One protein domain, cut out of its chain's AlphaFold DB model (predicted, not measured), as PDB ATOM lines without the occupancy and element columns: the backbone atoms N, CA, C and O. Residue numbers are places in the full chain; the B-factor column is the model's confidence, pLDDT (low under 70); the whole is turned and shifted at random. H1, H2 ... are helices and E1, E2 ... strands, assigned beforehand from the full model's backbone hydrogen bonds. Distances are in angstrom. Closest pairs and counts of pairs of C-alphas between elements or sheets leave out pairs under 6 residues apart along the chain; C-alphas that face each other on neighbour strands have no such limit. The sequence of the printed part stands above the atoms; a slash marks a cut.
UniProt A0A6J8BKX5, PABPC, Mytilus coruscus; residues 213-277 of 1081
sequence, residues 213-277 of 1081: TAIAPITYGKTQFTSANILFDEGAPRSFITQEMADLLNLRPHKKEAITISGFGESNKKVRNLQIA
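AT A GLANCE: This is residues 213 to 277 of the 1081 residues of the protein "PABPC" of Mytilus coruscus (UniProt A0A6J8BKX5). Two separate hairpins of strands, E1 with E2 and E3 with E4, lie apart with their turns at opposite ends of the model, and the short helix H1 and its links run through the space between them. The assembly is loose, with a radius of gyration of the C-alphas of 14.2 A, and elongated, with spans of 45 by 27 by 16 A. The printed part has 65 residues, with one named helix and four named strands in the order E1, E2, H1, E3, E4. Each sheet has two antiparallel strands, and the class is mostly strand.

HOW THE PARTS SIT: E2, residues 224 to 232, and E1, residues 213 to 220, are antiparallel at 151 degrees and form a hairpin; N 216 and O 228 are 3.0 A apart, within hydrogen-bond range. E3, residues 255 to 261, and E4, residues 270 to 276, form the other hairpin, also antiparallel at 151 degrees, with N 272 and O 259 2.8 A apart, within hydrogen-bond range. E1 and E2 are each apart from E3 and E4. H1, residues 243 to 248, is apart from E4, and only just apart from E1, with closest C-alphas 8.2 A apart. In H1 every O i to N i+4 pair is within hydrogen-bond range.

IN THESE COORDINATES: E2 is 25.2 A long and E1 21.7 A, from C-alpha 213 at (10.273, 49.171, -32.597). E3 is 17.8 A long, E4 17.4 A, ending at C-alpha 276 at (20.497, 38.029, -15.765). H1 is 8.5 A long, from C-alpha 243 at (18.638, 33.485, -25.631).

THE WHOLE: The two C-alphas farthest apart, those of Thr 223 and Ser 267, are 45.4 A apart. The printed part has no cut and no long link. Its mean pLDDT is 74.1; residues 221 to 224, 234 to 237 and 262 to 270 are under 70.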
ATOM      1  N   THR A 213       9.155  50.058 -32.232       78.25
ATOM      2  CA  THR A 213      10.273  49.171 -32.597       78.25
ATOM      3  C   THR A 213      11.426  49.949 -33.211       78.25
ATOM      4  O   THR A 213      11.194  50.916 -33.935       78.25
ATOM      5  N   ALA A 214      12.652  49.482 -32.992       75.62
ATOM      6  CA  ALA A 214      13.853  49.951 -33.680       75.62
ATOM      7  C   ALA A 214      14.717  48.762 -34.124       75.62
ATOM      8  O   ALA A 214      14.531  47.641 -33.652       75.62
ATOM      9  N   ILE A 215      15.683  49.015 -35.005       74.94
ATOM     10  CA  ILE A 215      16.766  48.076 -35.311       74.94
ATOM     11  C   ILE A 215      18.072  48.765 -34.928       74.94
ATOM     12  O   ILE A 215      18.311  49.891 -35.362       74.94
ATOM     13  N   ALA A 216      18.893  48.110 -34.110       76.69
ATOM     14  CA  ALA A 216      20.190  48.623 -33.677       76.69
ATOM     15  C   ALA A 216      21.323  47.685 -34.127       76.69
ATOM     16  O   ALA A 216      21.163  46.466 -34.016       76.69
ATOM     17  N   PRO A 217      22.465  48.205 -34.608       72.81
ATOM     18  CA  PRO A 217      23.676  47.406 -34.726       72.81
ATOM     19  C   PRO A 217      24.209  47.068 -33.325       72.81
ATOM     20  O   PRO A 217      24.181  47.908 -32.426       72.81
ATOM     21  N   ILE A 218      24.712  45.849 -33.138       77.06
ATOM     22  CA  ILE A 218      25.445  45.444 -31.934       77.06
ATOM     23  C   ILE A 218      26.809  44.894 -32.347       77.06
ATOM     24  O   ILE A 218      26.903  43.919 -33.096       77.06
ATOM     25  N   THR A 219      27.864  45.510 -31.820       72.69
ATOM     26  CA  THR A 219      29.248  45.044 -31.945       72.69
ATOM     27  C   THR A 219      29.529  43.964 -30.903       72.69
ATOM     28  O   THR A 219      29.191  44.126 -29.731       72.69
ATOM     29  N   TYR A 220      30.176  42.871 -31.303       73.56
ATOM     30  CA  TYR A 220      30.571  41.779 -30.415       73.56
ATOM     31  C   TYR A 220      31.943  41.202 -30.789       73.56
ATOM     32  O   TYR A 220      32.440  41.339 -31.911       73.56
ATOM     33  N   GLY A 221      32.628  40.612 -29.807       63.28
ATOM     34  CA  GLY A 221      34.060  40.334 -29.933       63.28
ATOM     35  C   GLY A 221      34.868  41.621 -30.173       63.28
ATOM     36  O   GLY A 221      34.527  42.678 -29.650       63.28
ATOM     37  N   LYS A 222      35.956  41.535 -30.952       56.59
ATOM     38  CA  LYS A 222      36.793  42.703 -31.301       56.59
ATOM     39  C   LYS A 222      36.430  43.371 -32.636       56.59
ATOM     40  O   LYS A 222      36.894  44.478 -32.877       56.59
ATOM     41  N   THR A 223      35.673  42.696 -33.505       57.78
ATOM     42  CA  THR A 223      35.465  43.104 -34.912       57.78
ATOM     43  C   THR A 223      34.152  42.608 -35.539       57.78
ATOM     44  O   THR A 223      33.954  42.804 -36.735       57.78
ATOM     45  N   GLN A 224      33.268  41.928 -34.797       69.88
ATOM     46  CA  GLN A 224      32.049  41.332 -35.363       69.88
ATOM     47  C   GLN A 224      30.837  42.225 -35.086       69.88
ATOM     48  O   GLN A 224      30.766  42.888 -34.053       69.88
ATOM     49  N   PHE A 225      29.879  42.239 -36.010       71.81
ATOM     50  CA  PHE A 225      28.673  43.058 -35.934       71.81
ATOM     51  C   PHE A 225      27.445  42.207 -36.262       71.81
ATOM     52  O   PHE A 225      27.503  41.317 -37.108       71.81
ATOM     53  N   THR A 226      26.334  42.484 -35.590       77.44
ATOM     54  CA  THR A 226      25.012  41.905 -35.864       77.44
ATOM     55  C   THR A 226      23.944  42.996 -35.768       77.44
ATOM     56  O   THR A 226      24.229  44.094 -35.292       77.44
ATOM     57  N   SER A 227      22.712  42.722 -36.196       77.56
ATOM     58  CA  SER A 227      21.574  43.628 -36.018       77.56
ATOM     59  C   SER A 227      20.542  43.043 -35.052       77.56
ATOM     60  O   SER A 227      20.250  41.847 -35.049       77.56
ATOM     61  N   ALA A 228      19.993  43.901 -34.195       80.75
ATOM     62  CA  ALA A 228      19.047  43.538 -33.153       80.75
ATOM     63  C   ALA A 228      17.729  44.294 -33.326       80.75
ATOM     64  O   ALA A 228      17.703  45.524 -33.334       80.75
ATOM     65  N   ASN A 229      16.626  43.549 -33.409       82.94
ATOM     66  CA  ASN A 229      15.281  44.112 -33.361       82.94
ATOM     67  C   ASN A 229      14.932  44.453 -31.905       82.94
ATOM     68  O   ASN A 229      14.753  43.555 -31.081       82.94
ATOM     69  N   ILE A 230      14.832  45.744 -31.598       83.50
ATOM     70  CA  ILE A 230      14.454  46.271 -30.284       83.50
ATOM     71  C   ILE A 230      12.950  46.554 -30.277       83.50
ATOM     72  O   ILE A 230      12.412  47.161 -31.203       83.50
ATOM     73  N   LEU A 231      12.282  46.139 -29.202       80.88
ATOM     74  CA  LEU A 231      10.871  46.395 -28.922       80.88
ATOM     75  C   LEU A 231      10.776  47.247 -27.654       80.88
ATOM     76  O   LEU A 231      11.313  46.855 -26.619       80.88
ATOM     77  N   PHE A 232      10.090  48.386 -27.722       77.75
ATOM     78  CA  PHE A 232       9.841  49.237 -26.559       77.75
ATOM     79  C   PHE A 232       8.420  49.003 -26.042       77.75
ATOM     80  O   PHE A 232       7.439  49.289 -26.733       77.75
ATOM     81  N   ASP A 233       8.330  48.503 -24.812       77.12
ATOM     82  CA  ASP A 233       7.096  48.362 -24.046       77.12
ATOM     83  C   ASP A 233       7.180  49.276 -22.817       77.12
ATOM     84  O   ASP A 233       7.931  49.017 -21.880       77.12
ATOM     85  N   GLU A 234       6.423  50.372 -22.841       66.31
ATOM     86  CA  GLU A 234       6.390  51.378 -21.769       66.31
ATOM     87  C   GLU A 234       5.723  50.851 -20.483       66.31
ATOM     88  O   GLU A 234       5.840  51.478 -19.431       66.31
ATOM     89  N   GLY A 235       5.063  49.688 -20.537       59.72
ATOM     90  CA  GLY A 235       4.539  48.975 -19.372       59.72
ATOM     91  C   GLY A 235       5.502  47.944 -18.767       59.72
ATOM     92  O   GLY A 235       5.177  47.361 -17.731       59.72
ATOM     93  N   ALA A 236       6.666  47.683 -19.376       69.19
ATOM     94  CA  ALA A 236       7.571  46.617 -18.946       69.19
ATOM     95  C   ALA A 236       8.591  47.090 -17.880       69.19
ATOM     96  O   ALA A 236       9.478  47.886 -18.182       69.19
ATOM     97  N   PRO A 237       8.586  46.539 -16.645       63.16
ATOM     98  CA  PRO A 237       9.526  46.926 -15.583       63.16
ATOM     99  C   PRO A 237      10.918  46.264 -15.706       63.16
ATOM    100  O   PRO A 237      11.721  46.315 -14.766       63.16
ATOM    101  N   ARG A 238      11.185  45.562 -16.817       76.75
ATOM    102  CA  ARG A 238      12.421  44.825 -17.122       76.75
ATOM    103  C   ARG A 238      12.621  44.739 -18.634       76.75
ATOM    104  O   ARG A 238      11.691  44.376 -19.351       76.75
ATOM    105  N   SER A 239      13.849  44.966 -19.089       85.75
ATOM    106  CA  SER A 239      14.283  44.628 -20.448       85.75
ATOM    107  C   SER A 239      14.495  43.119 -20.587       85.75
ATOM    108  O   SER A 239      14.983  42.470 -19.661       85.75
ATOM    109  N   PHE A 240      14.179  42.560 -21.756       86.31
ATOM    110  CA  PHE A 240      14.403  41.149 -22.078       86.31
ATOM    111  C   PHE A 240      15.223  41.016 -23.364       86.31
ATOM    112  O   PHE A 240      15.007  41.754 -24.322       86.31
ATOM    113  N   ILE A 241      16.123  40.034 -23.395       86.75
ATOM    114  CA  ILE A 241      16.906  39.641 -24.572       86.75
ATOM    115  C   ILE A 241      16.556  38.198 -24.960       86.75
ATOM    116  O   ILE A 241      16.188  37.389 -24.104       86.75
ATOM    117  N   THR A 242      16.629  37.861 -26.249       87.06
ATOM    118  CA  THR A 242      16.472  36.470 -26.699       87.06
ATOM    119  C   THR A 242      17.701  35.651 -26.307       87.06
ATOM    120  O   THR A 242      18.821  36.155 -26.347       87.06
ATOM    121  N   GLN A 243      17.512  34.371 -25.963       81.31
ATOM    122  CA  GLN A 243      18.638  33.485 -25.631       81.31
ATOM    123  C   GLN A 243      19.646  33.413 -26.789       81.31
ATOM    124  O   GLN A 243      20.834  33.543 -26.565       81.31
ATOM    125  N   GLU A 244      19.154  33.330 -28.027       82.50
ATOM    126  CA  GLU A 244      19.959  33.336 -29.255       82.50
ATOM    127  C   GLU A 244      20.879  34.565 -29.374       82.50
ATOM    128  O   GLU A 244      22.052  34.419 -29.707       82.50
ATOM    129  N   MET A 245      20.389  35.767 -29.038       83.62
ATOM    130  CA  MET A 245      21.229  36.969 -29.021       83.62
ATOM    131  C   MET A 245      22.164  36.988 -27.802       83.62
ATOM    132  O   MET A 245      23.312  37.395 -27.930       83.62
ATOM    133  N   ALA A 246      21.727  36.519 -26.630       85.81
ATOM    134  CA  ALA A 246      22.595  36.426 -25.453       85.81
ATOM    135  C   ALA A 246      23.768  35.445 -25.659       85.81
ATOM    136  O   ALA A 246      24.892  35.745 -25.255       85.81
ATOM    137  N   ASP A 247      23.515  34.321 -26.333       83.56
ATOM    138  CA  ASP A 247      24.509  33.314 -26.708       83.56
ATOM    139  C   ASP A 247      25.482  33.877 -27.766       83.56
ATOM    140  O   ASP A 247      26.697  33.759 -27.607       83.56
ATOM    141  N   LEU A 248      24.967  34.555 -28.805       83.50
ATOM    142  CA  LEU A 248      25.761  35.220 -29.853       83.50
ATOM    143  C   LEU A 248      26.690  36.296 -29.274       83.50
ATOM    144  O   LEU A 248      27.875  36.344 -29.602       83.50
ATOM    145  N   LEU A 249      26.168  37.130 -28.373       81.62
ATOM    146  CA  LEU A 249      26.925  38.166 -27.666       81.62
ATOM    147  C   LEU A 249      27.819  37.598 -26.540       81.62
ATOM    148  O   LEU A 249      28.523  38.365 -25.883       81.62
ATOM    149  N   ASN A 250      27.819  36.275 -26.317       82.25
ATOM    150  CA  ASN A 250      28.589  35.571 -25.281       82.25
ATOM    151  C   ASN A 250      28.379  36.157 -23.867       82.25
ATOM    152  O   ASN A 250      29.311  36.281 -23.064       82.25
ATOM    153  N   LEU A 251      27.140  36.565 -23.567       83.00
ATOM    154  CA  LEU A 251      26.786  37.222 -22.312       83.00
ATOM    155  C   LEU A 251      26.822  36.222 -21.160       83.00
ATOM    156  O   LEU A 251      25.988  35.323 -21.063       83.00
ATOM    157  N   ARG A 252      27.770  36.407 -20.241       80.31
ATOM    158  CA  ARG A 252      27.888  35.573 -19.041       80.31
ATOM    159  C   ARG A 252      26.822  35.972 -18.012       80.31
ATOM    160  O   ARG A 252      26.850  37.112 -17.545       80.31
ATOM    161  N   PRO A 253      25.918  35.061 -17.608       83.94
ATOM    162  CA  PRO A 253      24.978  35.340 -16.532       83.94
ATOM    163  C   PRO A 253      25.706  35.473 -15.197       83.94
ATOM    164  O   PRO A 253      26.475  34.587 -14.822       83.94
ATOM    165  N   HIS A 254      25.420  36.537 -14.449       82.12
ATOM    166  CA  HIS A 254      25.937  36.731 -13.087       82.12
ATOM    167  C   HIS A 254      24.906  36.396 -12.005       82.12
ATOM    168  O   HIS A 254      25.278  36.032 -10.891       82.12
ATOM    169  N   LYS A 255      23.610  36.445 -12.335       82.19
ATOM    170  CA  LYS A 255      22.505  36.195 -11.399       82.19
ATOM    171  C   LYS A 255      21.390  35.380 -12.061       82.19
ATOM    172  O   LYS A 255      21.212  35.399 -13.278       82.19
ATOM    173  N   LYS A 256      20.607  34.667 -11.245       82.69
ATOM    174  CA  LYS A 256      19.313  34.080 -11.629       82.69
ATOM    175  C   LYS A 256      18.209  34.732 -10.797       82.69
ATOM    176  O   LYS A 256      18.402  34.954  -9.605       82.69
ATOM    177  N   GLU A 257      17.072  35.045 -11.410       81.94
ATOM    178  CA  GLU A 257      15.943  35.721 -10.754       81.94
ATOM    179  C   GLU A 257      14.612  35.083 -11.174       81.94
ATOM    180  O   GLU A 257      14.401  34.769 -12.347       81.94
ATOM    181  N   ALA A 258      13.718  34.870 -10.208       80.75
ATOM    182  CA  ALA A 258      12.384  34.320 -10.433       80.75
ATOM    183  C   ALA A 258      11.413  35.458 -10.789       80.75
ATOM    184  O   ALA A 258      10.813  36.080  -9.914       80.75
ATOM    185  N   ILE A 259      11.278  35.755 -12.082       75.81
ATOM    186  CA  ILE A 259      10.451  36.863 -12.576       75.81
ATOM    187  C   ILE A 259       9.055  36.342 -12.918       75.81
ATOM    188  O   ILE A 259       8.901  35.377 -13.668       75.81
ATOM    189  N   THR A 260       8.019  36.990 -12.385       74.19
ATOM    190  CA  THR A 260       6.627  36.709 -12.764       74.19
ATOM    191  C   THR A 260       6.281  37.463 -14.042       74.19
ATOM    192  O   THR A 260       6.351  38.688 -14.063       74.19
ATOM    193  N   ILE A 261       5.890  36.741 -15.094       70.12
ATOM    194  CA  ILE A 261       5.459  37.324 -16.371       70.12
ATOM    195  C   ILE A 261       3.964  37.056 -16.579       70.12
ATOM    196  O   ILE A 261       3.502  35.917 -16.466       70.12
ATOM    197  N   SER A 262       3.224  38.112 -16.907       62.28
ATOM    198  CA  SER A 262       1.795  38.104 -17.244       62.28
ATOM    199  C   SER A 262       1.486  39.290 -18.153       62.28
ATOM    200  O   SER A 262       1.878  40.410 -17.824       62.28
ATOM    201  N   GLY A 263       0.771  39.074 -19.257       59.53
ATOM    202  CA  GLY A 263       0.199  40.168 -20.043       59.53
ATOM    203  C   GLY A 263      -0.904  40.919 -19.285       59.53
ATOM    204  O   GLY A 263      -1.459  40.426 -18.301       59.53
ATOM    205  N   PHE A 264      -1.256  42.114 -19.761       43.72
ATOM    206  CA  PHE A 264      -2.354  42.900 -19.193       43.72
ATOM    207  C   PHE A 264      -3.681  42.119 -19.313       43.72
ATOM    208  O   PHE A 264      -4.086  41.746 -20.413       43.72
ATOM    209  N   GLY A 265      -4.334  41.812 -18.185       45.38
ATOM    210  CA  GLY A 265      -5.527  40.945 -18.136       45.38
ATOM    211  C   GLY A 265      -5.263  39.423 -18.168       45.38
ATOM    212  O   GLY A 265      -6.206  38.624 -18.261       45.38
ATOM    213  N   GLU A 266      -4.005  38.972 -18.076       51.44
ATOM    214  CA  GLU A 266      -3.679  37.554 -17.883       51.44
ATOM    215  C   GLU A 266      -3.603  37.183 -16.395       51.44
ATOM    216  O   GLU A 266      -2.681  37.568 -15.681       51.44
ATOM    217  N   SER A 267      -4.524  36.332 -15.933       43.56
ATOM    218  CA  SER A 267      -4.474  35.770 -14.574       43.56
ATOM    219  C   SER A 267      -3.371  34.722 -14.374       43.56
ATOM    220  O   SER A 267      -3.010  34.405 -13.243       43.56
ATOM    221  N   ASN A 268      -2.837  34.156 -15.460       48.59
ATOM    222  CA  ASN A 268      -1.906  33.030 -15.414       48.59
ATOM    223  C   ASN A 268      -0.454  33.521 -15.270       48.59
ATOM    224  O   ASN A 268       0.349  33.410 -16.196       48.59
ATOM    225  N   LYS A 269      -0.158  34.103 -14.098       53.03
ATOM    226  CA  LYS A 269       1.158  34.599 -13.659       53.03
ATOM    227  C   LYS A 269       2.229  33.503 -13.777       53.03
ATOM    228  O   LYS A 269       2.415  32.698 -12.867       53.03
ATOM    229  N   LYS A 270       2.964  33.472 -14.893       64.94
ATOM    230  CA  LYS A 270       4.035  32.493 -15.130       64.94
ATOM    231  C   LYS A 270       5.330  32.979 -14.493       64.94
ATOM    232  O   LYS A 270       6.053  33.778 -15.087       64.94
ATOM    233  N   VAL A 271       5.640  32.459 -13.308       71.00
ATOM    234  CA  VAL A 271       6.982  32.569 -12.721       71.00
ATOM    235  C   VAL A 271       7.980  31.869 -13.647       71.00
ATOM    236  O   VAL A 271       7.799  30.704 -14.004       71.00
ATOM    237  N   ARG A 272       9.033  32.578 -14.053       74.75
ATOM    238  CA  ARG A 272      10.164  32.029 -14.805       74.75
ATOM    239  C   ARG A 272      11.463  32.361 -14.092       74.75
ATOM    240  O   ARG A 272      11.759  33.526 -13.850       74.75
ATOM    241  N   ASN A 273      12.265  31.334 -13.840       80.50
ATOM    242  CA  ASN A 273      13.647  31.504 -13.409       80.50
ATOM    243  C   ASN A 273      14.470  31.919 -14.630       80.50
ATOM    244  O   ASN A 273      14.780  31.087 -15.484       80.50
ATOM    245  N   LEU A 274      14.764  33.212 -14.735       82.75
ATOM    246  CA  LEU A 274      15.521  33.799 -15.834       82.75
ATOM    247  C   LEU A 274      16.960  34.081 -15.411       82.75
ATOM    248  O   LEU A 274      17.272  34.254 -14.232       82.75
ATOM    249  N   GLN A 275      17.843  34.091 -16.402       85.12
ATOM    250  CA  GLN A 275      19.250  34.431 -16.249       85.12
ATOM    251  C   GLN A 275      19.421  35.930 -16.502       85.12
ATOM    252  O   GLN A 275      18.859  36.457 -17.460       85.12
ATOM    253  N   ILE A 276      20.170  36.609 -15.637       84.50
ATOM    254  CA  ILE A 276      20.497  38.029 -15.765       84.50
ATOM    255  C   ILE A 276      21.967  38.140 -16.160       84.50
ATOM    256  O   ILE A 276      22.845  37.607 -15.476       84.50
ATOM    257  N   ALA A 277      22.212  38.868 -17.243       82.56
ATOM    258  CA  ALA A 277      23.522  39.334 -17.667       82.56
ATOM    259  C   ALA A 277      23.464  40.854 -17.873       82.56
ATOM    260  O   ALA A 277      22.399  41.398 -18.175       82.56
TER     261      ALA A 277